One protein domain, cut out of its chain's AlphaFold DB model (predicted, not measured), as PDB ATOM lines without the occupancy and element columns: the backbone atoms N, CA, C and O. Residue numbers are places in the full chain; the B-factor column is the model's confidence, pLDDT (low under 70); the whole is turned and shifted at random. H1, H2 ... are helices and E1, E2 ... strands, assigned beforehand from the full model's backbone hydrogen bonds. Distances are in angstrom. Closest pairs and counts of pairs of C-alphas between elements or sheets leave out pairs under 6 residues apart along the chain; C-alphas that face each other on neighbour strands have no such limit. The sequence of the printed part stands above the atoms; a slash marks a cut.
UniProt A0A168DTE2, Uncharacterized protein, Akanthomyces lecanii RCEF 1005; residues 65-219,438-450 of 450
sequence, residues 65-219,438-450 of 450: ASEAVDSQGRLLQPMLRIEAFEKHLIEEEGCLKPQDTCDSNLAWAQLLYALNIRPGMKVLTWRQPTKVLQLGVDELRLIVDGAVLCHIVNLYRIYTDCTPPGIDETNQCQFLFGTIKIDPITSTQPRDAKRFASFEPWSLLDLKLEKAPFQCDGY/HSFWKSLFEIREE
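This is residues 65 to 219 and 438 to 450 of the 450 residues of an uncharacterized protein of Akanthomyces lecanii RCEF 1005 (UniProt A0A168DTE2). One strongly twisted sheet of seven strands forms a wall, with helices H2 and H3 packed on one of its faces, H2 close to the middle of the whole. H1, H4 and H5 only graze the sheet, and long loops and the strand E7 lie farther out. The printed part has 168 residues, with five named helices and eight named strands in the chain order E1 H1 H2 E2 E3 H3 H4 E4 E5 E6 H5 E7 E8; the sheet is mixed, in the order E2 E1 E3 E8 E6 E5 E4. The class is mixed, helices and strands, with under half of the residues in named elements. The whole is compact, with a radius of gyration of the C-alphas of 15.9 A, and spans 54 by 45 by 28 A.

The sheet's edge strands are E2, residues 124 to 127, and E4, residues 172 to 175. E2 is antiparallel to E1, residues 77 to 80, with N 77 and O 127 2.7 A apart. E1 is parallel to E3, residues 142 to 145, with N 80 and O 143 at 2.8 A. E3 is antiparallel to E8, residues 444 to 448, with N 447 and O 142 at 2.8 A. E8 is parallel to E6, residues 195 to 201, with N 448 and O 197 at 2.8 A. E6 forms a hairpin with E5, residues 178 to 182, with N 198 and O 181 at 2.8 A, and E5 another with E4, with N 173 and O 180 at 2.8 A. E4, E5 and E6 make a meander, each strand the antiparallel neighbour of the one before. H2, residues 107 to 114, and H3, residues 146 to 156, are on the same face, making two layers, helices on one face of a sheet; the two helices are apart. The closest C-alphas of H2 and E6 are those of Ala 107 and Phe 199, 6.0 A. H3 has a height over the sheet of 6.6 A and lies over none of the strands. H1, residues 82 to 91, and H3 only just touch, with 3 pairs of C-alphas within 8 A, and only at their ends; the closest are Ile 82 and Val 148, 5.5 A. H5, residues 204 to 208, touches H2, closest at the C-alphas of Ala 114 and Leu 207, 4.9 A. H4, residues 167 to 170, is near E5. E7, residues 215 to 218, pairs with no named strand. In H1, H2, H3 and H5 every O i to N i+4 pair is within hydrogen-bond range; H4 is too short for such a pair.

E1 begins at C-alpha 77 (85.388, -31.676, 64.525). E6, the longest strand, measures 19.5 A, H3 15.4 A and H1 14.2 A. E8 ends at C-alpha 448 (76.452, -39.913, 63.165).

The C-alphas farthest apart, those of Gln 72 and Tyr 219, are 55.1 A apart. Residues 220 to 437 are not printed, and C-alphas 219 and 438 are 30.3 A apart across the cut. The links H1 to H2, E2 to E3 and E5 to E6 are long. The mean pLDDT of the printed part is 87.3; residues 136, 161 to 170, 186 to 193, 218 to 219 and 450 are under 70.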
ATOM      1  N   ALA A  65      93.496 -39.492  62.326       92.38
ATOM      2  CA  ALA A  65      93.921 -39.197  63.693       92.38
ATOM      3  C   ALA A  65      94.879 -37.995  63.789       92.38
ATOM      4  O   ALA A  65      94.807 -37.240  64.756       92.38
ATOM      5  N   SER A  66      95.748 -37.793  62.793       90.69
ATOM      6  CA  SER A  66      96.720 -36.691  62.781       90.69
ATOM      7  C   SER A  66      96.086 -35.319  62.539       90.69
ATOM      8  O   SER A  66      96.591 -34.325  63.053       90.69
ATOM      9  N   GLU A  67      94.987 -35.250  61.786       94.06
ATOM     10  CA  GLU A  67      94.255 -34.000  61.532       94.06
ATOM     11  C   GLU A  67      93.176 -33.726  62.580       94.06
ATOM     12  O   GLU A  67      92.857 -32.572  62.871       94.06
ATOM     13  N   ALA A  68      92.626 -34.786  63.174       91.06
ATOM     14  CA  ALA A  68      91.581 -34.694  64.180       91.06
ATOM     15  C   ALA A  68      92.082 -34.174  65.535       91.06
ATOM     16  O   ALA A  68      91.258 -33.947  66.417       91.06
ATOM     17  N   VAL A  69      93.392 -33.986  65.726       90.00
ATOM     18  CA  VAL A  69      93.997 -33.553  66.993       90.00
ATOM     19  C   VAL A  69      94.809 -32.274  66.780       90.00
ATOM     20  O   VAL A  69      95.683 -32.214  65.919       90.00
ATOM     21  N   ASP A  70      94.534 -31.233  67.571       89.00
ATOM     22  CA  ASP A  70      95.290 -29.979  67.523       89.00
ATOM     23  C   ASP A  70      96.660 -30.080  68.226       89.00
ATOM     24  O   ASP A  70      96.994 -31.066  68.884       89.00
ATOM     25  N   SER A  71      97.469 -29.019  68.144       87.69
ATOM     26  CA  SER A  71      98.793 -28.967  68.786       87.69
ATOM     27  C   SER A  71      98.762 -29.077  70.319       87.69
ATOM     28  O   SER A  71      99.814 -29.175  70.945       87.69
ATOM     29  N   GLN A  72      97.581 -28.991  70.933       85.19
ATOM     30  CA  GLN A  72      97.352 -29.111  72.373       85.19
ATOM     31  C   GLN A  72      96.727 -30.467  72.742       85.19
ATOM     32  O   GLN A  72      96.358 -30.662  73.899       85.19
ATOM     33  N   GLY A  73      96.603 -31.397  71.789       83.06
ATOM     34  CA  GLY A  73      96.003 -32.708  72.021       83.06
ATOM     35  C   GLY A  73      94.472 -32.694  72.059       83.06
ATOM     36  O   GLY A  73      93.868 -33.665  72.504       83.06
ATOM     37  N   ARG A  74      93.811 -31.609  71.636       85.31
ATOM     38  CA  ARG A  74      92.343 -31.516  71.653       85.31
ATOM     39  C   ARG A  74      91.752 -31.987  70.337       85.31
ATOM     40  O   ARG A  74      92.258 -31.655  69.269       85.31
ATOM     41  N   LEU A  75      90.620 -32.676  70.428       88.62
ATOM     42  CA  LEU A  75      89.894 -33.135  69.253       88.62
ATOM     43  C   LEU A  75      89.235 -31.985  68.497       88.62
ATOM     44  O   LEU A  75      88.561 -31.130  69.079       88.62
ATOM     45  N   LEU A  76      89.379 -32.033  67.181       92.25
ATOM     46  CA  LEU A  76      88.749 -31.142  66.231       92.25
ATOM     47  C   LEU A  76      87.637 -31.880  65.493       92.25
ATOM     48  O   LEU A  76      87.776 -33.035  65.104       92.25
ATOM     49  N   GLN A  77      86.526 -31.187  65.279       92.31
ATOM     50  CA  GLN A  77      85.388 -31.676  64.525       92.31
ATOM     51  C   GLN A  77      85.575 -31.394  63.030       92.31
ATOM     52  O   GLN A  77      85.767 -30.224  62.668       92.31
ATOM     53  N   PRO A  78      85.482 -32.419  62.165       96.00
ATOM     54  CA  PRO A  78      85.573 -32.226  60.730       96.00
ATOM     55  C   PRO A  78      84.302 -31.562  60.200       96.00
ATOM     56  O   PRO A  78      83.180 -31.860  60.626       96.00
ATOM     57  N   MET A  79      84.485 -30.653  59.250       96.62
ATOM     58  CA  MET A  79      83.419 -29.953  58.553       96.62
ATOM     59  C   MET A  79      83.646 -30.001  57.045       96.62
ATOM     60  O   MET A  79      84.642 -29.473  56.543       96.62
ATOM     61  N   LEU A  80      82.682 -30.562  56.327       97.44
ATOM     62  CA  LEU A  80      82.643 -30.570  54.874       97.44
ATOM     63  C   LEU A  80      81.811 -29.380  54.380       97.44
ATOM     64  O   LEU A  80      80.594 -29.323  54.588       97.44
ATOM     65  N   ARG A  81      82.499 -28.408  53.773       97.12
ATOM     66  CA  ARG A  81      81.926 -27.136  53.315       97.12
ATOM     67  C   ARG A  81      81.700 -27.130  51.812       97.12
ATOM     68  O   ARG A  81      82.451 -27.768  51.078       97.12
ATOM     69  N   ILE A  82      80.697 -26.372  51.374       96.69
ATOM     70  CA  ILE A  82      80.260 -26.370  49.974       96.69
ATOM     71  C   ILE A  82      81.373 -26.005  48.983       96.69
ATOM     72  O   ILE A  82      81.621 -26.771  48.062       96.69
ATOM     73  N   GLU A  83      82.109 -24.916  49.211       96.62
ATOM     74  CA  GLU A  83      83.108 -24.410  48.254       96.62
ATOM     75  C   GLU A  83      84.227 -25.427  47.974       96.62
ATOM     76  O   GLU A  83      84.585 -25.686  46.826       96.62
ATOM     77  N   ALA A  84      84.768 -26.032  49.034       97.12
ATOM     78  CA  ALA A  84      85.837 -27.017  48.915       97.12
ATOM     79  C   ALA A  84      85.334 -28.325  48.286       97.12
ATOM     80  O   ALA A  84      86.052 -28.953  47.510       97.12
ATOM     81  N   PHE A  85      84.092 -28.712  48.585       97.88
ATOM     82  CA  PHE A  85      83.478 -29.904  48.015       97.88
ATOM     83  C   PHE A  85      83.136 -29.743  46.529       97.88
ATOM     84  O   PHE A  85      83.396 -30.648  45.747       97.88
ATOM     85  N   GLU A  86      82.602 -28.598  46.104       97.38
ATOM     86  CA  GLU A  86      82.334 -28.335  44.685       97.38
ATOM     87  C   GLU A  86      83.612 -28.313  43.859       97.38
ATOM     88  O   GLU A  86      83.647 -28.880  42.768       97.38
ATOM     89  N   LYS A  87      84.678 -27.714  44.398       97.12
ATOM     90  CA  LYS A  87      85.996 -27.758  43.771       97.12
ATOM     91  C   LYS A  87      86.484 -29.200  43.601       97.12
ATOM     92  O   LYS A  87      86.902 -29.553  42.504       97.12
ATOM     93  N   HIS A  88      86.370 -30.023  44.646       97.00
ATOM     94  CA  HIS A  88      86.693 -31.455  44.593       97.00
ATOM     95  C   HIS A  88      85.874 -32.184  43.520       97.00
ATOM     96  O   HIS A  88      86.428 -32.911  42.704       97.00
ATOM     97  N   LEU A  89      84.562 -31.936  43.449       96.06
ATOM     98  CA  LEU A  89      83.720 -32.535  42.414       96.06
ATOM     99  C   LEU A  89      84.146 -32.118  40.999       96.06
ATOM    100  O   LEU A  89      84.139 -32.963  40.113       96.06
ATOM    101  N   ILE A  90      84.505 -30.848  40.777       94.62
ATOM    102  CA  ILE A  90      84.996 -30.365  39.476       94.62
ATOM    103  C   ILE A  90      86.317 -31.047  39.107       94.62
ATOM    104  O   ILE A  90      86.463 -31.493  37.972       94.62
ATOM    105  N   GLU A  91      87.262 -31.143  40.045       93.81
ATOM    106  CA  GLU A  91      88.572 -31.775  39.821       93.81
ATOM    107  C   GLU A  91      88.440 -33.264  39.458       93.81
ATOM    108  O   GLU A  91      89.162 -33.751  38.588       93.81
ATOM    109  N   GLU A  92      87.470 -33.958  40.056       93.31
ATOM    110  CA  GLU A  92      87.185 -35.376  39.806       93.31
ATOM    111  C   GLU A  92      86.135 -35.606  38.693       93.31
ATOM    112  O   GLU A  92      85.752 -36.745  38.424       93.31
ATOM    113  N   GLU A  93      85.614 -34.543  38.060       91.94
ATOM    114  CA  GLU A  93      84.468 -34.574  37.125       91.94
ATOM    115  C   GLU A  93      83.264 -35.393  37.654       91.94
ATOM    116  O   GLU A  93      82.510 -36.009  36.899       91.94
ATOM    117  N   GLY A  94      83.072 -35.401  38.977       91.75
ATOM    118  CA  GLY A  94      82.010 -36.142  39.663       91.75
ATOM    119  C   GLY A  94      82.183 -37.664  39.654       91.75
ATOM    120  O   GLY A  94      81.315 -38.370  40.161       91.75
ATOM    121  N   CYS A  95      83.276 -38.191  39.104       93.06
ATOM    122  CA  CYS A  95      83.576 -39.619  39.085       93.06
ATOM    123  C   CYS A  95      84.554 -39.959  40.210       93.06
ATOM    124  O   CYS A  95      85.767 -39.853  40.053       93.06
ATOM    125  N   LEU A  96      84.029 -40.389  41.356       94.38
ATOM    126  CA  LEU A  96      84.830 -40.560  42.567       94.38
ATOM    127  C   LEU A  96      85.393 -41.979  42.644       94.38
ATOM    128  O   LEU A  96      84.641 -42.957  42.663       94.38
ATOM    129  N   LYS A  97      86.721 -42.101  42.718       94.88
ATOM    130  CA  LYS A  97      87.401 -43.395  42.835       94.88
ATOM    131  C   LYS A  97      88.416 -43.396  43.974       94.88
ATOM    132  O   LYS A  97      89.553 -42.969  43.774       94.88
ATOM    133  N   PRO A  98      88.035 -43.931  45.142       94.25
ATOM    134  CA  PRO A  98      88.923 -43.987  46.291       94.25
ATOM    135  C   PRO A  98      90.164 -44.830  45.988       94.25
ATOM    136  O   PRO A  98      90.069 -45.949  45.471       94.25
ATOM    137  N   GLN A  99      91.335 -44.291  46.315       89.25
ATOM    138  CA  GLN A  99      92.604 -45.019  46.257       89.25
ATOM    139  C   GLN A  99      92.926 -45.656  47.616       89.25
ATOM    140  O   GLN A  99      92.378 -45.263  48.643       89.25
ATOM    141  N   ASP A 100      93.817 -46.647  47.619       88.94
ATOM    142  CA  ASP A 100      94.315 -47.326  48.826       88.94
ATOM    143  C   ASP A 100      93.241 -48.058  49.659       88.94
ATOM    144  O   ASP A 100      92.258 -48.576  49.112       88.94
ATOM    145  N   THR A 101      93.505 -48.243  50.955       89.31
ATOM    146  CA  THR A 101      92.586 -48.809  51.950       89.31
ATOM    147  C   THR A 101      92.038 -47.704  52.847       89.31
ATOM    148  O   THR A 101      92.711 -46.700  53.078       89.31
ATOM    149  N   CYS A 102      90.805 -47.887  53.327       93.31
ATOM    150  CA  CYS A 102      90.226 -47.063  54.383       93.31
ATOM    151  C   CYS A 102      90.637 -47.653  55.729       93.31
ATOM    152  O   CYS A 102      90.156 -48.729  56.093       93.31
ATOM    153  N   ASP A 103      91.497 -46.950  56.461       92.56
ATOM    154  CA  ASP A 103      91.978 -47.430  57.761       92.56
ATOM    155  C   ASP A 103      91.022 -47.048  58.905       92.56
ATOM    156  O   ASP A 103      91.141 -47.547  60.024       92.56
ATOM    157  N   SER A 104      90.061 -46.157  58.634       92.62
ATOM    158  CA  SER A 104      89.053 -45.753  59.610       92.62
ATOM    159  C   SER A 104      87.859 -46.703  59.641       92.62
ATOM    160  O   SER A 104      87.306 -47.103  58.612       92.62
ATOM    161  N   ASN A 105      87.402 -46.982  60.860       91.50
ATOM    162  CA  ASN A 105      86.175 -47.730  61.118       91.50
ATOM    163  C   ASN A 105      84.975 -46.818  61.393       91.50
ATOM    164  O   ASN A 105      83.923 -47.330  61.759       91.50
ATOM    165  N   LEU A 106      85.139 -45.494  61.272       92.69
ATOM    166  CA  LEU A 106      84.063 -44.556  61.561       92.69
ATOM    167  C   LEU A 106      83.149 -44.373  60.352       92.69
ATOM    168  O   LEU A 106      83.636 -44.113  59.250       92.69
ATOM    169  N   ALA A 107      81.833 -44.417  60.555       93.75
ATOM    170  CA  ALA A 107      80.871 -44.320  59.453       93.75
ATOM    171  C   ALA A 107      81.056 -43.044  58.610       93.75
ATOM    172  O   ALA A 107      81.159 -43.100  57.385       93.75
ATOM    173  N   TRP A 108      81.188 -41.878  59.249       94.88
ATOM    174  CA  TRP A 108      81.410 -40.625  58.518       94.88
ATOM    175  C   TRP A 108      82.746 -40.603  57.763       94.88
ATOM    176  O   TRP A 108      82.835 -39.989  56.703       94.88
ATOM    177  N   ALA A 109      83.780 -41.273  58.278       95.38
ATOM    178  CA  ALA A 109      85.073 -41.366  57.610       95.38
ATOM    179  C   ALA A 109      84.989 -42.298  56.396       95.38
ATOM    180  O   ALA A 109      85.571 -42.006  55.356       95.38
ATOM    181  N   GLN A 110      84.196 -43.366  56.492       96.44
ATOM    182  CA  GLN A 110      83.897 -44.258  55.375       96.44
ATOM    183  C   GLN A 110      83.049 -43.574  54.295       96.44
ATOM    184  O   GLN A 110      83.283 -43.807  53.111       96.44
ATOM    185  N   LEU A 111      82.133 -42.672  54.672       97.06
ATOM    186  CA  LEU A 111      81.446 -41.794  53.721       97.06
ATOM    187  C   LEU A 111      82.445 -40.905  52.969       97.06
ATOM    188  O   LEU A 111      82.411 -40.856  51.744       97.06
ATOM    189  N   LEU A 112      83.350 -40.223  53.679       97.38
ATOM    190  CA  LEU A 112      84.379 -39.394  53.041       97.38
ATOM    191  C   LEU A 112      85.292 -40.218  52.135       97.38
ATOM    192  O   LEU A 112      85.552 -39.810  51.006       97.38
ATOM    193  N   TYR A 113      85.703 -41.401  52.590       97.50
ATOM    194  CA  TYR A 113      86.473 -42.333  51.782       97.50
ATOM    195  C   TYR A 113      85.719 -42.701  50.502       97.50
ATOM    196  O   TYR A 113      86.295 -42.576  49.430       97.50
ATOM    197  N   ALA A 114      84.431 -43.064  50.573       97.06
ATOM    198  CA  ALA A 114      83.613 -43.359  49.392       97.06
ATOM    199  C   ALA A 114      83.480 -42.163  48.433       97.06
ATOM    200  O   ALA A 114      83.331 -42.362  47.227       97.06
ATOM    201  N   LEU A 115      83.574 -40.938  48.958       97.31
ATOM    202  CA  LEU A 115      83.592 -39.694  48.189       97.31
ATOM    203  C   LEU A 115      84.994 -39.310  47.671       97.31
ATOM    204  O   LEU A 115      85.188 -38.196  47.185       97.31
ATOM    205  N   ASN A 116      85.974 -40.213  47.766       97.50
ATOM    206  CA  ASN A 116      87.378 -39.967  47.428       97.50
ATOM    207  C   ASN A 116      87.978 -38.758  48.179       97.50
ATOM    208  O   ASN A 116      88.791 -38.021  47.634       97.50
ATOM    209  N   ILE A 117      87.557 -38.524  49.425       97.31
ATOM    210  CA  ILE A 117      88.090 -37.468  50.293       97.31
ATOM    211  C   ILE A 117      88.983 -38.117  51.347       97.31
ATOM    212  O   ILE A 117      88.528 -38.935  52.148       97.31
ATOM    213  N   ARG A 118      90.259 -37.727  51.355       95.25
ATOM    214  CA  ARG A 118      91.314 -38.257  52.228       95.25
ATOM    215  C   ARG A 118      91.996 -37.140  53.025       95.25
ATOM    216  O   ARG A 118      91.894 -35.964  52.643       95.25
ATOM    217  N   PRO A 119      92.724 -37.488  54.102       95.19
ATOM    218  CA  PRO A 119      93.608 -36.544  54.778       95.19
ATOM    219  C   PRO A 119      94.558 -35.847  53.789       95.19
ATOM    220  O   PRO A 119      95.013 -36.432  52.807       95.19
ATOM    221  N   GLY A 120      94.849 -34.573  54.027       93.81
ATOM    222  CA  GLY A 120      95.774 -33.758  53.243       93.81
ATOM    223  C   GLY A 120      95.170 -33.100  52.001       93.81
ATOM    224  O   GLY A 120      95.753 -32.141  51.492       93.81
ATOM    225  N   MET A 121      93.984 -33.524  51.547       94.94
ATOM    226  CA  MET A 121      93.334 -32.964  50.348       94.94
ATOM    227  C   MET A 121      92.769 -31.550  50.552       94.94
ATOM    228  O   MET A 121      92.392 -30.890  49.589       94.94
ATOM    229  N   LYS A 122      92.712 -31.060  51.800       94.75
ATOM    230  CA  LYS A 122      92.171 -29.733  52.167       94.75
ATOM    231  C   LYS A 122      90.710 -29.512  51.744       94.75
ATOM    232  O   LYS A 122      90.279 -28.373  51.587       94.75
ATOM    233  N   VAL A 123      89.948 -30.596  51.591       96.69
ATOM    234  CA  VAL A 123      88.497 -30.550  51.336       96.69
ATOM    235  C   VAL A 123      87.723 -30.301  52.637       96.69
ATOM    236  O   VAL A 123      86.693 -29.629  52.647       96.69
ATOM    237  N   LEU A 124      88.237 -30.812  53.760       96.81
ATOM    238  CA  LEU A 124      87.674 -30.570  55.085       96.81
ATOM    239  C   LEU A 124      88.243 -29.307  55.725       96.81
ATOM    240  O   LEU A 124      89.417 -28.970  55.577       96.81
ATOM    241  N   THR A 125      87.406 -28.670  56.536       95.88
ATOM    242  CA  THR A 125      87.835 -27.695  57.540       95.88
ATOM    243  C   THR A 125      87.663 -28.300  58.925       95.88
ATOM    244  O   THR A 125      86.709 -29.031  59.178       95.88
ATOM    245  N   TRP A 126      88.583 -28.000  59.833       94.62
ATOM    246  CA  TRP A 126      88.578 -28.538  61.190       94.62
ATOM    247  C   TRP A 126      88.245 -27.425  62.176       94.62
ATOM    248  O   TRP A 126      88.818 -26.336  62.104       94.62
ATOM    249  N   ARG A 127      87.311 -27.674  63.099       93.31
ATOM    250  CA  ARG A 127      86.923 -26.690  64.121       93.31
ATOM    251  C   ARG A 127      86.898 -27.282  65.515       93.31
ATOM    252  O   ARG A 127      86.720 -28.480  65.685       93.31
ATOM    253  N   GLN A 128      86.958 -26.425  66.526       90.19
ATOM    254  CA  GLN A 128      86.694 -26.873  67.887       90.19
ATOM    255  C   GLN A 128      85.205 -27.230  68.056       90.19
ATOM    256  O   GLN A 128      84.337 -26.447  67.644       90.19
ATOM    257  N   PRO A 129      84.890 -28.396  68.643       87.12
ATOM    258  CA  PRO A 129      83.525 -28.739  69.011       87.12
ATOM    259  C   PRO A 129      82.948 -27.716  70.006       87.12
ATOM    260  O   PRO A 129      83.662 -27.171  70.843       87.12
ATOM    261  N   THR A 130      81.632 -27.482  69.965       83.19
ATOM    262  CA  THR A 130      80.960 -26.545  70.893       83.19
ATOM    263  C   THR A 130      81.001 -27.025  72.348       83.19
ATOM    264  O   THR A 130      80.891 -26.228  73.275       83.19
ATOM    265  N   LYS A 131      81.142 -28.338  72.551       83.19
ATOM    266  CA  LYS A 131      81.303 -28.980  73.854       83.19
ATOM    267  C   LYS A 131      82.561 -29.830  73.821       83.19
ATOM    268  O   LYS A 131      82.797 -30.506  72.827       83.19
ATOM    269  N   VAL A 132      83.337 -29.810  74.900       79.69
ATOM    270  CA  VAL A 132      84.505 -30.687  75.040       79.69
ATOM    271  C   VAL A 132      84.038 -32.136  74.924       79.69
ATOM    272  O   VAL A 132      83.223 -32.572  75.735       79.69
ATOM    273  N   LEU A 133      84.528 -32.842  73.905       79.50
ATOM    274  CA  LEU A 133      84.176 -34.235  73.651       79.50
ATOM    275  C   LEU A 133      84.884 -35.133  74.666       79.50
ATOM    276  O   LEU A 133      86.106 -35.061  74.823       79.50
ATOM    277  N   GLN A 134      84.124 -35.984  75.346       72.44
ATOM    278  CA  GLN A 134      84.658 -37.021  76.217       72.44
ATOM    279  C   GLN A 134      84.855 -38.309  75.419       72.44
ATOM    280  O   GLN A 134      83.898 -39.016  75.107       72.44
ATOM    281  N   LEU A 135      86.109 -38.628  75.105       70.25
ATOM    282  CA  LEU A 135      86.472 -39.850  74.389       70.25
ATOM    283  C   LEU A 135      85.950 -41.105  75.105       70.25
ATOM    284  O   LEU A 135      86.237 -41.325  76.281       70.25
ATOM    285  N   GLY A 136      85.181 -41.919  74.379       65.31
ATOM    286  CA  GLY A 136      84.518 -43.122  74.898       65.31
ATOM    287  C   GLY A 136      83.060 -42.925  75.327       65.31
ATOM    288  O   GLY A 136      82.384 -43.918  75.577       65.31
ATOM    289  N   VAL A 137      82.574 -41.679  75.380       73.12
ATOM    290  CA  VAL A 137      81.159 -41.336  75.631       73.12
ATOM    291  C   VAL A 137      80.587 -40.535  74.465       73.12
ATOM    292  O   VAL A 137      79.496 -40.835  73.988       73.12
ATOM    293  N   ASP A 138      81.335 -39.537  73.999       78.56
ATOM    294  CA  ASP A 138      80.972 -38.712  72.857       78.56
ATOM    295  C   ASP A 138      81.641 -39.227  71.581       78.56
ATOM    296  O   ASP A 138      82.814 -39.612  71.569       78.56
ATOM    297  N   GLU A 139      80.900 -39.168  70.482       80.31
ATOM    298  CA  GLU A 139      81.395 -39.505  69.154       80.31
ATOM    299  C   GLU A 139      81.712 -38.241  68.361       80.31
ATOM    300  O   GLU A 139      80.929 -37.284  68.320       80.31
ATOM    301  N   LEU A 140      82.861 -38.251  67.690       87.31
ATOM    302  CA  LEU A 140      83.194 -37.268  66.677       87.31
ATOM    303  C   LEU A 140      82.249 -37.433  65.488       87.31
ATOM    304  O   LEU A 140      82.177 -38.497  64.878       87.31
ATOM    305  N   ARG A 141      81.545 -36.354  65.156       91.38
ATOM    306  CA  ARG A 141      80.578 -36.312  64.056       91.38
ATOM    307  C   ARG A 141      81.086 -35.419  62.949       91.38
ATOM    308  O   ARG A 141      81.556 -34.314  63.234       91.38
ATOM    309  N   LEU A 142      80.900 -35.849  61.709       95.25
ATOM    310  CA  LEU A 142      81.127 -34.995  60.553       95.25
ATOM    311  C   LEU A 142      80.004 -33.974  60.446       95.25
ATOM    312  O   LEU A 142      78.824 -34.326  60.443       95.25
ATOM    313  N   ILE A 143      80.373 -32.705  60.337       95.44
ATOM    314  CA  ILE A 143      79.416 -31.658  60.013       95.44
ATOM    315  C   ILE A 143      79.419 -31.434  58.512       95.44
ATOM    316  O   ILE A 143      80.478 -31.268  57.914       95.44
ATOM    317  N   VAL A 144      78.238 -31.379  57.917       96.25
ATOM    318  CA  VAL A 144      78.072 -31.220  56.476       96.25
ATOM    319  C   VAL A 144      77.134 -30.052  56.209       96.25
ATOM    320  O   VAL A 144      76.046 -29.969  56.789       96.25
ATOM    321  N   ASP A 145      77.561 -29.135  55.341       95.88
ATOM    322  CA  ASP A 145      76.663 -28.109  54.815       95.88
ATOM    323  C   ASP A 145      75.517 -28.780  54.048       95.88
ATOM    324  O   ASP A 145      75.719 -29.713  53.274       95.88
ATOM    325  N   GLY A 146      74.293 -28.295  54.223       94.00
ATOM    326  CA  GLY A 146      73.124 -28.901  53.598       94.00
ATOM    327  C   GLY A 146      73.199 -28.978  52.075       94.00
ATOM    328  O   GLY A 146      72.789 -29.982  51.497       94.00
ATOM    329  N   ALA A 147      73.798 -27.974  51.430       95.62
ATOM    330  CA  ALA A 147      74.094 -27.982  49.998       95.62
ATOM    331  C   ALA A 147      74.996 -29.163  49.584       95.62
ATOM    332  O   ALA A 147      74.716 -29.831  48.592       95.62
ATOM    333  N   VAL A 148      76.016 -29.494  50.384       97.12
ATOM    334  CA  VAL A 148      76.889 -30.654  50.132       97.12
ATOM    335  C   VAL A 148      76.085 -31.948  50.176       97.12
ATOM    336  O   VAL A 148      76.189 -32.767  49.265       97.12
ATOM    337  N   LEU A 149      75.239 -32.122  51.196       94.81
ATOM    338  CA  LEU A 149      74.379 -33.303  51.290       94.81
ATOM    339  C   LEU A 149      73.418 -33.394  50.093       94.81
ATOM    340  O   LEU A 149      73.233 -34.474  49.538       94.81
ATOM    341  N   CYS A 150      72.860 -32.262  49.654       94.19
ATOM    342  CA  CYS A 150      72.017 -32.196  48.459       94.19
ATOM    343  C   CYS A 150      72.776 -32.648  47.202       94.19
ATOM    344  O   CYS A 150      72.223 -33.406  46.409       94.19
ATOM    345  N   HIS A 151      74.038 -32.243  47.030       96.12
ATOM    346  CA  HIS A 151      74.875 -32.704  45.919       96.12
ATOM    347  C   HIS A 151      75.172 -34.198  45.987       96.12
ATOM    348  O   HIS A 151      75.003 -34.881  44.979       96.12
ATOM    349  N   ILE A 152      75.553 -34.717  47.160       95.69
ATOM    350  CA  ILE A 152      75.803 -36.153  47.354       95.69
ATOM    351  C   ILE A 152      74.565 -36.957  46.946       95.69
ATOM    352  O   ILE A 152      74.675 -37.906  46.171       95.69
ATOM    353  N   VAL A 153      73.383 -36.551  47.419       93.00
ATOM    354  CA  VAL A 153      72.131 -37.241  47.089       93.00
ATOM    355  C   VAL A 153      71.795 -37.106  45.606       93.00
ATOM    356  O   VAL A 153      71.538 -38.115  44.962       93.00
ATOM    357  N   ASN A 154      71.818 -35.896  45.047       92.44
ATOM    358  CA  ASN A 154      71.500 -35.673  43.636       92.44
ATOM    359  C   ASN A 154      72.421 -36.466  42.695       92.44
ATOM    360  O   ASN A 154      71.960 -36.959  41.674       92.44
ATOM    361  N   LEU A 155      73.717 -36.557  42.996       93.06
ATOM    362  CA  LEU A 155      74.680 -37.197  42.101       93.06
ATOM    363  C   LEU A 155      74.710 -38.713  42.276       93.06
ATOM    364  O   LEU A 155      74.740 -39.421  41.277       93.06
ATOM    365  N   TYR A 156      74.695 -39.224  43.508       93.38
ATOM    366  CA  TYR A 156      75.079 -40.618  43.759       93.38
ATOM    367  C   TYR A 156      73.954 -41.517  44.270       93.38
ATOM    368  O   TYR A 156      74.188 -42.717  44.449       93.38
ATOM    369  N   ARG A 157      72.750 -40.986  44.529       90.31
ATOM    370  CA  ARG A 157      71.620 -41.854  44.885       90.31
ATOM    371  C   ARG A 157      71.310 -42.808  43.739       90.31
ATOM    372  O   ARG A 157      71.451 -42.461  42.567       90.31
ATOM    373  N   ILE A 158      70.821 -43.988  44.085       86.94
ATOM    374  CA  ILE A 158      70.310 -44.929  43.094       86.94
ATOM    375  C   ILE A 158      68.919 -44.458  42.660       86.94
ATOM    376  O   ILE A 158      67.983 -44.430  43.458       86.94
ATOM    377  N   TYR A 159      68.779 -44.086  41.389       81.69
ATOM    378  CA  TYR A 159      67.501 -43.669  40.818       81.69
ATOM    379  C   TYR A 159      66.689 -44.889  40.374       81.69
ATOM    380  O   TYR A 159      66.981 -45.505  39.340       81.69
ATOM    381  N   THR A 160      65.657 -45.230  41.148       75.12
ATOM    382  CA  THR A 160      64.640 -46.221  40.761       75.12
ATOM    383  C   THR A 160      63.612 -45.600  39.818       75.12
ATOM    384  O   THR A 160      63.317 -46.187  38.780       75.12
ATOM    385  N   ASP A 161      63.180 -44.369  40.101       69.19
ATOM    386  CA  ASP A 161      62.195 -43.602  39.328       69.19
ATOM    387  C   ASP A 161      62.779 -42.307  38.740       69.19
ATOM    388  O   ASP A 161      63.806 -41.804  39.199       69.19
ATOM    389  N   CYS A 162      62.115 -41.757  37.713       62.69
ATOM    390  CA  CYS A 162      62.514 -40.494  37.062       62.69
ATOM    391  C   CYS A 162      62.298 -39.281  37.987       62.69
ATOM    392  O   CYS A 162      63.084 -38.330  37.995       62.69
ATOM    393  N   THR A 163      61.245 -39.355  38.804       61.03
ATOM    394  CA  THR A 163      60.972 -38.497  39.960       61.03
ATOM    395  C   THR A 163      60.897 -39.389  41.191       61.03
ATOM    396  O   THR A 163      59.810 -39.871  41.515       61.03
ATOM    397  N   PRO A 164      62.029 -39.693  41.838       57.41
ATOM    398  CA  PRO A 164      61.991 -40.457  43.076       57.41
ATOM    399  C   PRO A 164      61.187 -39.685  44.132       57.41
ATOM    400  O   PRO A 164      61.094 -38.460  44.041       57.41
ATOM    401  N   PRO A 165      60.601 -40.374  45.122       57.81
ATOM    402  CA  PRO A 165      60.008 -39.693  46.263       57.81
ATOM    403  C   PRO A 165      61.050 -38.747  46.872       57.81
ATOM    404  O   PRO A 165      62.233 -39.098  46.993       57.81
ATOM    405  N   GLY A 166      60.623 -37.529  47.206       59.28
ATOM    406  CA  GLY A 166      61.506 -36.553  47.837       59.28
ATOM    407  C   GLY A 166      62.089 -37.133  49.125       59.28
ATOM    408  O   GLY A 166      61.460 -37.977  49.766       59.28
ATOM    409  N   ILE A 167      63.278 -36.678  49.546       58.97
ATOM    410  CA  ILE A 167      63.869 -37.173  50.808       58.97
ATOM    411  C   ILE A 167      62.897 -36.984  51.987       58.97
ATOM    412  O   ILE A 167      62.892 -37.794  52.908       58.97
ATOM    413  N   ASP A 168      62.042 -35.963  51.929       60.62
ATOM    414  CA  ASP A 168      61.018 -35.685  52.937       60.62
ATOM    415  C   ASP A 168      59.995 -36.834  53.120       60.62
ATOM    416  O   ASP A 168      59.367 -36.924  54.175       60.62
ATOM    417  N   GLU A 169      59.826 -37.726  52.136       60.81
ATOM    418  CA  GLU A 169      58.859 -38.832  52.189       60.81
ATOM    419  C   GLU A 169      59.455 -40.124  52.761       60.81
ATOM    420  O   GLU A 169      58.797 -40.820  53.535       60.81
ATOM    421  N   THR A 170      60.700 -40.457  52.406       67.75
ATOM    422  CA  THR A 170      61.344 -41.713  52.833       67.75
ATOM    423  C   THR A 170      62.307 -41.530  54.000       67.75
ATOM    424  O   THR A 170      62.635 -42.509  54.667       67.75
ATOM    425  N   ASN A 171      62.794 -40.305  54.237       82.00
ATOM    426  CA  ASN A 171      63.889 -39.984  55.161       82.00
ATOM    427  C   ASN A 171      65.153 -40.847  54.956       82.00
ATOM    428  O   ASN A 171      66.014 -40.913  55.831       82.00
ATOM    429  N   GLN A 172      65.291 -41.508  53.804       89.00
ATOM    430  CA  GLN A 172      66.365 -42.453  53.523       89.00
ATOM    431  C   GLN A 172      66.786 -42.361  52.057       89.00
ATOM    432  O   GLN A 172      65.955 -42.366  51.149       89.00
ATOM    433  N   CYS A 173      68.097 -42.321  51.833       89.69
ATOM    434  CA  CYS A 173      68.726 -42.330  50.517       89.69
ATOM    435  C   CYS A 173      69.687 -43.513  50.415       89.69
ATOM    436  O   CYS A 173      70.580 -43.655  51.250       89.69
ATOM    437  N   GLN A 174      69.515 -44.342  49.386       91.31
ATOM    438  CA  GLN A 174      70.409 -45.462  49.095       91.31
ATOM    439  C   GLN A 174      71.433 -45.084  48.025       91.31
ATOM    440  O   GLN A 174      71.097 -44.456  47.016       91.31
ATOM    441  N   PHE A 175      72.671 -45.513  48.242       92.69
ATOM    442  CA  PHE A 175      73.822 -45.321  47.365       92.69
ATOM    443  C   PHE A 175      74.471 -46.674  47.081       92.69
ATOM    444  O   PHE A 175      74.238 -47.633  47.806       92.69
ATOM    445  N   LEU A 176      75.377 -46.754  46.103       90.69
ATOM    446  CA  LEU A 176      76.180 -47.971  45.886       90.69
ATOM    447  C   LEU A 176      77.189 -48.290  46.998       90.69
ATOM    448  O   LEU A 176      77.927 -49.261  46.890       90.69
ATOM    449  N   PHE A 177      77.292 -47.441  48.012       94.62
ATOM    450  CA  PHE A 177      78.332 -47.513  49.034       94.62
ATOM    451  C   PHE A 177      77.795 -47.389  50.453       94.62
ATOM    452  O   PHE A 177      78.571 -47.346  51.405       94.62
ATOM    453  N   GLY A 178      76.478 -47.311  50.603       95.06
ATOM    454  CA  GLY A 178      75.862 -47.107  51.896       95.06
ATOM    455  C   GLY A 178      74.458 -46.550  51.792       95.06
ATOM    456  O   GLY A 178      73.890 -46.377  50.712       95.06
ATOM    457  N   THR A 179      73.929 -46.210  52.953       95.06
ATOM    458  CA  THR A 179      72.630 -45.573  53.113       95.06
ATOM    459  C   THR A 179      72.795 -44.345  53.995       95.06
ATOM    460  O   THR A 179      73.404 -44.436  55.053       95.06
ATOM    461  N   ILE A 180      72.217 -43.210  53.602       94.06
ATOM    462  CA  ILE A 180      72.034 -42.070  54.511       94.06
ATOM    463  C   ILE A 180      70.587 -42.075  54.994       94.06
ATOM    464  O   ILE A 180      69.669 -42.067  54.172       94.06
ATOM    465  N   LYS A 181      70.386 -42.056  56.312       93.31
ATOM    466  CA  LYS A 181      69.079 -41.848  56.950       93.31
ATOM    467  C   LYS A 181      69.077 -40.466  57.591       93.31
ATOM    468  O   LYS A 181      70.054 -40.078  58.221       93.31
ATOM    469  N   ILE A 182      68.015 -39.697  57.391       90.94
ATOM    470  CA  ILE A 182      67.868 -38.346  57.938       90.94
ATOM    471  C   ILE A 182      66.829 -38.394  59.048       90.94
ATOM    472  O   ILE A 182      65.733 -38.910  58.849       90.94
ATOM    473  N   ASP A 183      67.161 -37.843  60.214       87.75
ATOM    474  CA  ASP A 183      66.225 -37.818  61.334       87.75
ATOM    475  C   ASP A 183      64.982 -36.990  60.950       87.75
ATOM    476  O   ASP A 183      65.121 -35.861  60.458       87.75
ATOM    477  N   PRO A 184      63.761 -37.510  61.180       80.56
ATOM    478  CA  PRO A 184      62.542 -36.809  60.818       80.56
ATOM    479  C   PRO A 184      62.433 -35.493  61.586       80.56
ATOM    480  O   PRO A 184      62.648 -35.422  62.800       80.56
ATOM    481  N   ILE A 185      62.041 -34.435  60.878       72.69
ATOM    482  CA  ILE A 185      61.785 -33.137  61.496       72.69
ATOM    483  C   ILE A 185      60.471 -33.246  62.268       72.69
ATOM    484  O   ILE A 185      59.392 -33.296  61.676       72.69
ATOM    485  N   THR A 186      60.529 -33.265  63.598       67.44
ATOM    486  CA  THR A 186      59.305 -33.143  64.394       67.44
ATOM    487  C   THR A 186      58.787 -31.710  64.290       67.44
ATOM    488  O   THR A 186      59.562 -30.757  64.369       67.44
ATOM    489  N   SER A 187      57.469 -31.534  64.160       58.03
ATOM    490  CA  SER A 187      56.803 -30.220  64.023       58.03
ATOM    491  C   SER A 187      57.096 -29.230  65.162       58.03
ATOM    492  O   SER A 187      56.801 -28.043  65.053       58.03
ATOM    493  N   THR A 188      57.686 -29.716  66.252       62.59
ATOM    494  CA  THR A 188      58.095 -28.968  67.440       62.59
ATOM    495  C   THR A 188      59.516 -28.405  67.376       62.59
ATOM    496  O   THR A 188      59.884 -27.621  68.250       62.59
ATOM    497  N   GLN A 189      60.336 -28.782  66.387       62.56
ATOM    498  CA  GLN A 189      61.701 -28.268  66.279       62.56
ATOM    499  C   GLN A 189      61.731 -26.859  65.659       62.56
ATOM    500  O   GLN A 189      61.022 -26.593  64.685       62.56
ATOM    501  N   PRO A 190      62.566 -25.941  66.189       66.62
ATOM    502  CA  PRO A 190      62.831 -24.656  65.550       66.62
ATOM    503  C   PRO A 190      63.256 -24.840  64.089       66.62
ATOM    504  O   PRO A 190      63.972 -25.786  63.770       66.62
ATOM    505  N   ARG A 191      62.885 -23.911  63.199       59.97
ATOM    506  CA  ARG A 191      63.299 -23.964  61.780       59.97
ATOM    507  C   ARG A 191      64.822 -23.983  61.588       59.97
ATOM    508  O   ARG A 191      65.287 -24.535  60.598       59.97
ATOM    509  N   ASP A 192      65.563 -23.459  62.563       64.69
ATOM    510  CA  ASP A 192      67.030 -23.429  62.590       64.69
ATOM    511  C   ASP A 192      67.635 -24.572  63.427       64.69
ATOM    512  O   ASP A 192      68.806 -24.528  63.815       64.69
ATOM    513  N   ALA A 193      66.838 -25.590  63.768       68.44
ATOM    514  CA  ALA A 193      67.322 -26.736  64.515       68.44
ATOM    515  C   ALA A 193      68.403 -27.478  63.726       68.44
ATOM    516  O   ALA A 193      68.318 -27.685  62.513       68.44
ATOM    517  N   LYS A 194      69.433 -27.899  64.458       78.56
ATOM    518  CA  LYS A 194      70.495 -28.744  63.930       78.56
ATOM    519  C   LYS A 194      69.889 -30.050  63.433       78.56
ATOM    520  O   LYS A 194      69.201 -30.725  64.196       78.56
ATOM    521  N   ARG A 195      70.164 -30.399  62.178       88.00
ATOM    522  CA  ARG A 195      69.684 -31.647  61.592       88.00
ATOM    523  C   ARG A 195      70.702 -32.746  61.806       88.00
ATOM    524  O   ARG A 195      71.906 -32.496  61.870       88.00
ATOM    525  N   PHE A 196      70.206 -33.964  61.908       90.56
ATOM    526  CA  PHE A 196      71.029 -35.142  62.094       90.56
ATOM    527  C   PHE A 196      70.757 -36.118  60.964       90.56
ATOM    528  O   PHE A 196      69.634 -36.225  60.471       90.56
ATOM    529  N   ALA A 197      71.816 -36.787  60.544       93.12
ATOM    530  CA  ALA A 197      71.744 -37.912  59.643       93.12
ATOM    531  C   ALA A 197      72.640 -39.025  60.192       93.12
ATOM    532  O   ALA A 197      73.622 -38.744  60.880       93.12
ATOM    533  N   SER A 198      72.326 -40.273  59.892       93.94
ATOM    534  CA  SER A 198      73.248 -41.392  60.057       93.94
ATOM    535  C   SER A 198      73.693 -41.877  58.687       93.94
ATOM    536  O   SER A 198      72.974 -41.736  57.692       93.94
ATOM    537  N   PHE A 199      74.909 -42.407  58.625       95.81
ATOM    538  CA  PHE A 199      75.391 -43.113  57.451       95.81
ATOM    539  C   PHE A 199      75.670 -44.561  57.827       95.81
ATOM    540  O   PHE A 199      76.452 -44.831  58.731       95.81
ATOM    541  N   GLU A 200      75.035 -45.477  57.111       96.00
ATOM    542  CA  GLU A 200      75.256 -46.909  57.225       96.00
ATOM    543  C   GLU A 200      76.134 -47.344  56.041       96.00
ATOM    544  O   GLU A 200      75.635 -47.437  54.911       96.00
ATOM    545  N   PRO A 201      77.447 -47.543  56.249       95.56
ATOM    546  CA  PRO A 201      78.362 -47.955  55.194       95.56
ATOM    547  C   PRO A 201      78.042 -49.373  54.715       95.56
ATOM    548  O   PRO A 201      77.691 -50.253  55.500       95.56
ATOM    549  N   TRP A 202      78.205 -49.616  53.415       95.12
ATOM    550  CA  TRP A 202      78.225 -50.982  52.884       95.12
ATOM    551  C   TRP A 202      79.608 -51.622  53.073       95.12
ATOM    552  O   TRP A 202      80.435 -51.146  53.853       95.12
ATOM    553  N   SER A 203      79.879 -52.735  52.386       94.56
ATOM    554  CA  SER A 203      81.164 -53.416  52.528       94.56
ATOM    555  C   SER A 203      82.332 -52.519  52.090       94.56
ATOM    556  O   SER A 203      82.193 -51.655  51.224       94.56
ATOM    557  N   LEU A 204      83.531 -52.768  52.629       92.56
ATOM    558  CA  LEU A 204      84.754 -52.074  52.193       92.56
ATOM    559  C   LEU A 204      85.009 -52.210  50.681       92.56
ATOM    560  O   LEU A 204      85.596 -51.316  50.069       92.56
ATOM    561  N   LEU A 205      84.552 -53.311  50.070       93.12
ATOM    562  CA  LEU A 205      84.613 -53.504  48.622       93.12
ATOM    563  C   LEU A 205      83.703 -52.507  47.900       93.12
ATOM    564  O   LEU A 205      84.158 -51.853  46.966       93.12
ATOM    565  N   ASP A 206      82.467 -52.338  48.373       93.88
ATOM    566  CA  ASP A 206      81.495 -51.396  47.807       93.88
ATOM    567  C   ASP A 206      81.964 -49.946  47.954       93.88
ATOM    568  O   ASP A 206      81.898 -49.161  47.002       93.88
ATOM    569  N   LEU A 207      82.530 -49.594  49.115       94.62
ATOM    570  CA  LEU A 207      83.117 -48.277  49.373       94.62
ATOM    571  C   LEU A 207      84.218 -47.937  48.352       94.62
ATOM    572  O   LEU A 207      84.267 -46.806  47.875       94.62
ATOM    573  N   LYS A 208      85.034 -48.919  47.943       95.12
ATOM    574  CA  LYS A 208      86.153 -48.751  46.996       95.12
ATOM    575  C   LYS A 208      85.741 -48.655  45.520       95.12
ATOM    576  O   LYS A 208      86.546 -48.224  44.695       95.12
ATOM    577  N   LEU A 209      84.525 -49.071  45.160       93.00
ATOM    578  CA  LEU A 209      84.070 -49.017  43.766       93.00
ATOM    579  C   LEU A 209      84.104 -47.586  43.210       93.00
ATOM    580  O   LEU A 209      83.958 -46.614  43.944       93.00
ATOM    581  N   GLU A 210      84.263 -47.444  41.903       93.25
ATOM    582  CA  GLU A 210      84.134 -46.141  41.251       93.25
ATOM    583  C   GLU A 210      82.671 -45.679  41.296       93.25
ATOM    584  O   GLU A 210      81.754 -46.464  41.041       93.25
ATOM    585  N   LYS A 211      82.450 -44.423  41.688       91.62
ATOM    586  CA  LYS A 211      81.123 -43.821  41.828       91.62
ATOM    587  C   LYS A 211      80.897 -42.871  40.667       91.62
ATOM    588  O   LYS A 211      81.506 -41.808  40.612       91.62
ATOM    589  N   ALA A 212      80.028 -43.273  39.749       89.94
ATOM    590  CA  ALA A 212      79.581 -42.420  38.662       89.94
ATOM    591  C   ALA A 212      78.321 -41.636  39.081       89.94
ATOM    592  O   ALA A 212      77.485 -42.178  39.814       89.94
ATOM    593  N   PRO A 213      78.147 -40.393  38.605       90.31
ATOM    594  CA  PRO A 213      76.905 -39.651  38.764       90.31
ATOM    595  C   PRO A 213      75.718 -40.356  38.094       90.31
ATOM    596  O   PRO A 213      75.872 -41.028  37.075       90.31
ATOM    597  N   PHE A 214      74.515 -40.121  38.618       86.81
ATOM    598  CA  PHE A 214      73.243 -40.437  37.970       86.81
ATOM    599  C   PHE A 214      73.063 -41.913  37.608       86.81
ATOM    600  O   PHE A 214      72.632 -42.269  36.509       86.81
ATOM    601  N   GLN A 215      73.381 -42.788  38.558       83.44
ATOM    602  CA  GLN A 215      73.168 -44.217  38.393       83.44
ATOM    603  C   GLN A 215      71.683 -44.562  38.506       83.44
ATOM    604  O   GLN A 215      71.028 -44.296  39.516       83.44
ATOM    605  N   CYS A 216      71.158 -45.198  37.462       75.75
ATOM    606  CA  CYS A 216      69.777 -45.646  37.415       75.75
ATOM    607  C   CYS A 216      69.706 -47.168  37.559       75.75
ATOM    608  O   CYS A 216      70.346 -47.900  36.799       75.75
ATOM    609  N   ASP A 217      68.858 -47.649  38.465       72.44
ATOM    610  CA  ASP A 217      68.529 -49.072  38.566       72.44
ATOM    611  C   ASP A 217      67.232 -49.337  37.796       72.44
ATOM    612  O   ASP A 217      66.133 -49.054  38.267       72.44
ATOM    613  N   GLY A 218      67.365 -49.760  36.536       60.59
ATOM    614  CA  GLY A 218      66.238 -50.103  35.672       60.59
ATOM    615  C   GLY A 218      66.328 -51.561  35.241       60.59
ATOM    616  O   GLY A 218      67.314 -51.961  34.633       60.59
ATOM    617  N   TYR A 219      65.292 -52.359  35.510       52.41
ATOM    618  CA  TYR A 219      65.206 -53.767  35.077       52.41
ATOM    619  C   TYR A 219      66.322 -54.686  35.611       52.41
ATOM    620  O   TYR A 219      66.636 -55.699  34.986       52.41
ATOM    621  N   HIS A 438      65.348 -25.817  48.251       86.81
ATOM    622  CA  HIS A 438      65.014 -26.905  49.164       86.81
ATOM    623  C   HIS A 438      65.376 -26.544  50.610       86.81
ATOM    624  O   HIS A 438      66.402 -25.911  50.871       86.81
ATOM    625  N   SER A 439      64.573 -27.001  51.577       85.69
ATOM    626  CA  SER A 439      64.792 -26.690  52.999       85.69
ATOM    627  C   SER A 439      66.141 -27.209  53.520       85.69
ATOM    628  O   SER A 439      66.749 -26.621  54.415       85.69
ATOM    629  N   PHE A 440      66.647 -28.287  52.916       88.12
ATOM    630  CA  PHE A 440      67.918 -28.898  53.302       88.12
ATOM    631  C   PHE A 440      69.097 -28.019  52.917       88.12
ATOM    632  O   PHE A 440      70.062 -27.978  53.664       88.12
ATOM    633  N   TRP A 441      69.014 -27.283  51.809       91.38
ATOM    634  CA  TRP A 441      70.158 -26.590  51.217       91.38
ATOM    635  C   TRP A 441      70.841 -25.616  52.181       91.38
ATOM    636  O   TRP A 441      72.064 -25.536  52.245       91.38
ATOM    637  N   LYS A 442      70.034 -24.898  52.968       90.56
ATOM    638  CA  LYS A 442      70.492 -23.895  53.943       90.56
ATOM    639  C   LYS A 442      70.721 -24.467  55.346       90.56
ATOM    640  O   LYS A 442      71.053 -23.717  56.258       90.56
ATOM    641  N   SER A 443      70.495 -25.765  55.532       90.56
ATOM    642  CA  SER A 443      70.619 -26.432  56.828       90.56
ATOM    643  C   SER A 443      72.065 -26.863  57.103       90.56
ATOM    644  O   SER A 443      72.906 -26.890  56.207       90.56
ATOM    645  N   LEU A 444      72.344 -27.235  58.352       92.31
ATOM    646  CA  LEU A 444      73.601 -27.855  58.766       92.31
ATOM    647  C   LEU A 444      73.300 -29.246  59.329       92.31
ATOM    648  O   LEU A 444      72.457 -29.373  60.224       92.31
ATOM    649  N   PHE A 445      73.996 -30.262  58.825       93.12
ATOM    650  CA  PHE A 445      73.809 -31.654  59.225       93.12
ATOM    651  C   PHE A 445      74.977 -32.139  60.082       93.12
ATOM    652  O   PHE A 445      76.131 -31.817  59.810       93.12
ATOM    653  N   GLU A 446      74.683 -32.933  61.108       93.50
ATOM    654  CA  GLU A 446      75.663 -33.805  61.758       93.50
ATOM    655  C   GLU A 446      75.438 -35.249  61.334       93.50
ATOM    656  O   GLU A 446      74.368 -35.799  61.595       93.50
ATOM    657  N   ILE A 447      76.464 -35.854  60.740       92.69
ATOM    658  CA  ILE A 447      76.471 -37.265  60.373       92.69
ATOM    659  C   ILE A 447      77.016 -38.084  61.547       92.69
ATOM    660  O   ILE A 447      78.143 -37.859  62.002       92.69
ATOM    661  N   ARG A 448      76.184 -38.996  62.049       86.75
ATOM    662  CA  ARG A 448      76.452 -39.913  63.165       86.75
ATOM    663  C   ARG A 448      76.749 -41.324  62.657       86.75
ATOM    664  O   ARG A 448      76.433 -41.644  61.508       86.75
ATOM    665  N   GLU A 449      77.328 -42.146  63.527       77.81
ATOM    666  CA  GLU A 449      77.273 -43.601  63.354       77.81
ATOM    667  C   GLU A 449      75.844 -44.086  63.632       77.81
ATOM    668  O   GLU A 449      75.116 -43.451  64.405       77.81
ATOM    669  N   GLU A 450      75.432 -45.154  62.951       65.06
ATOM    670  CA  GLU A 450      74.190 -45.872  63.261       65.06
ATOM    671  C   GLU A 450      74.432 -47.007  64.257       65.06
ATOM    672  O   GLU A 450      75.485 -47.680  64.138       65.06
TER     673      GLU A 450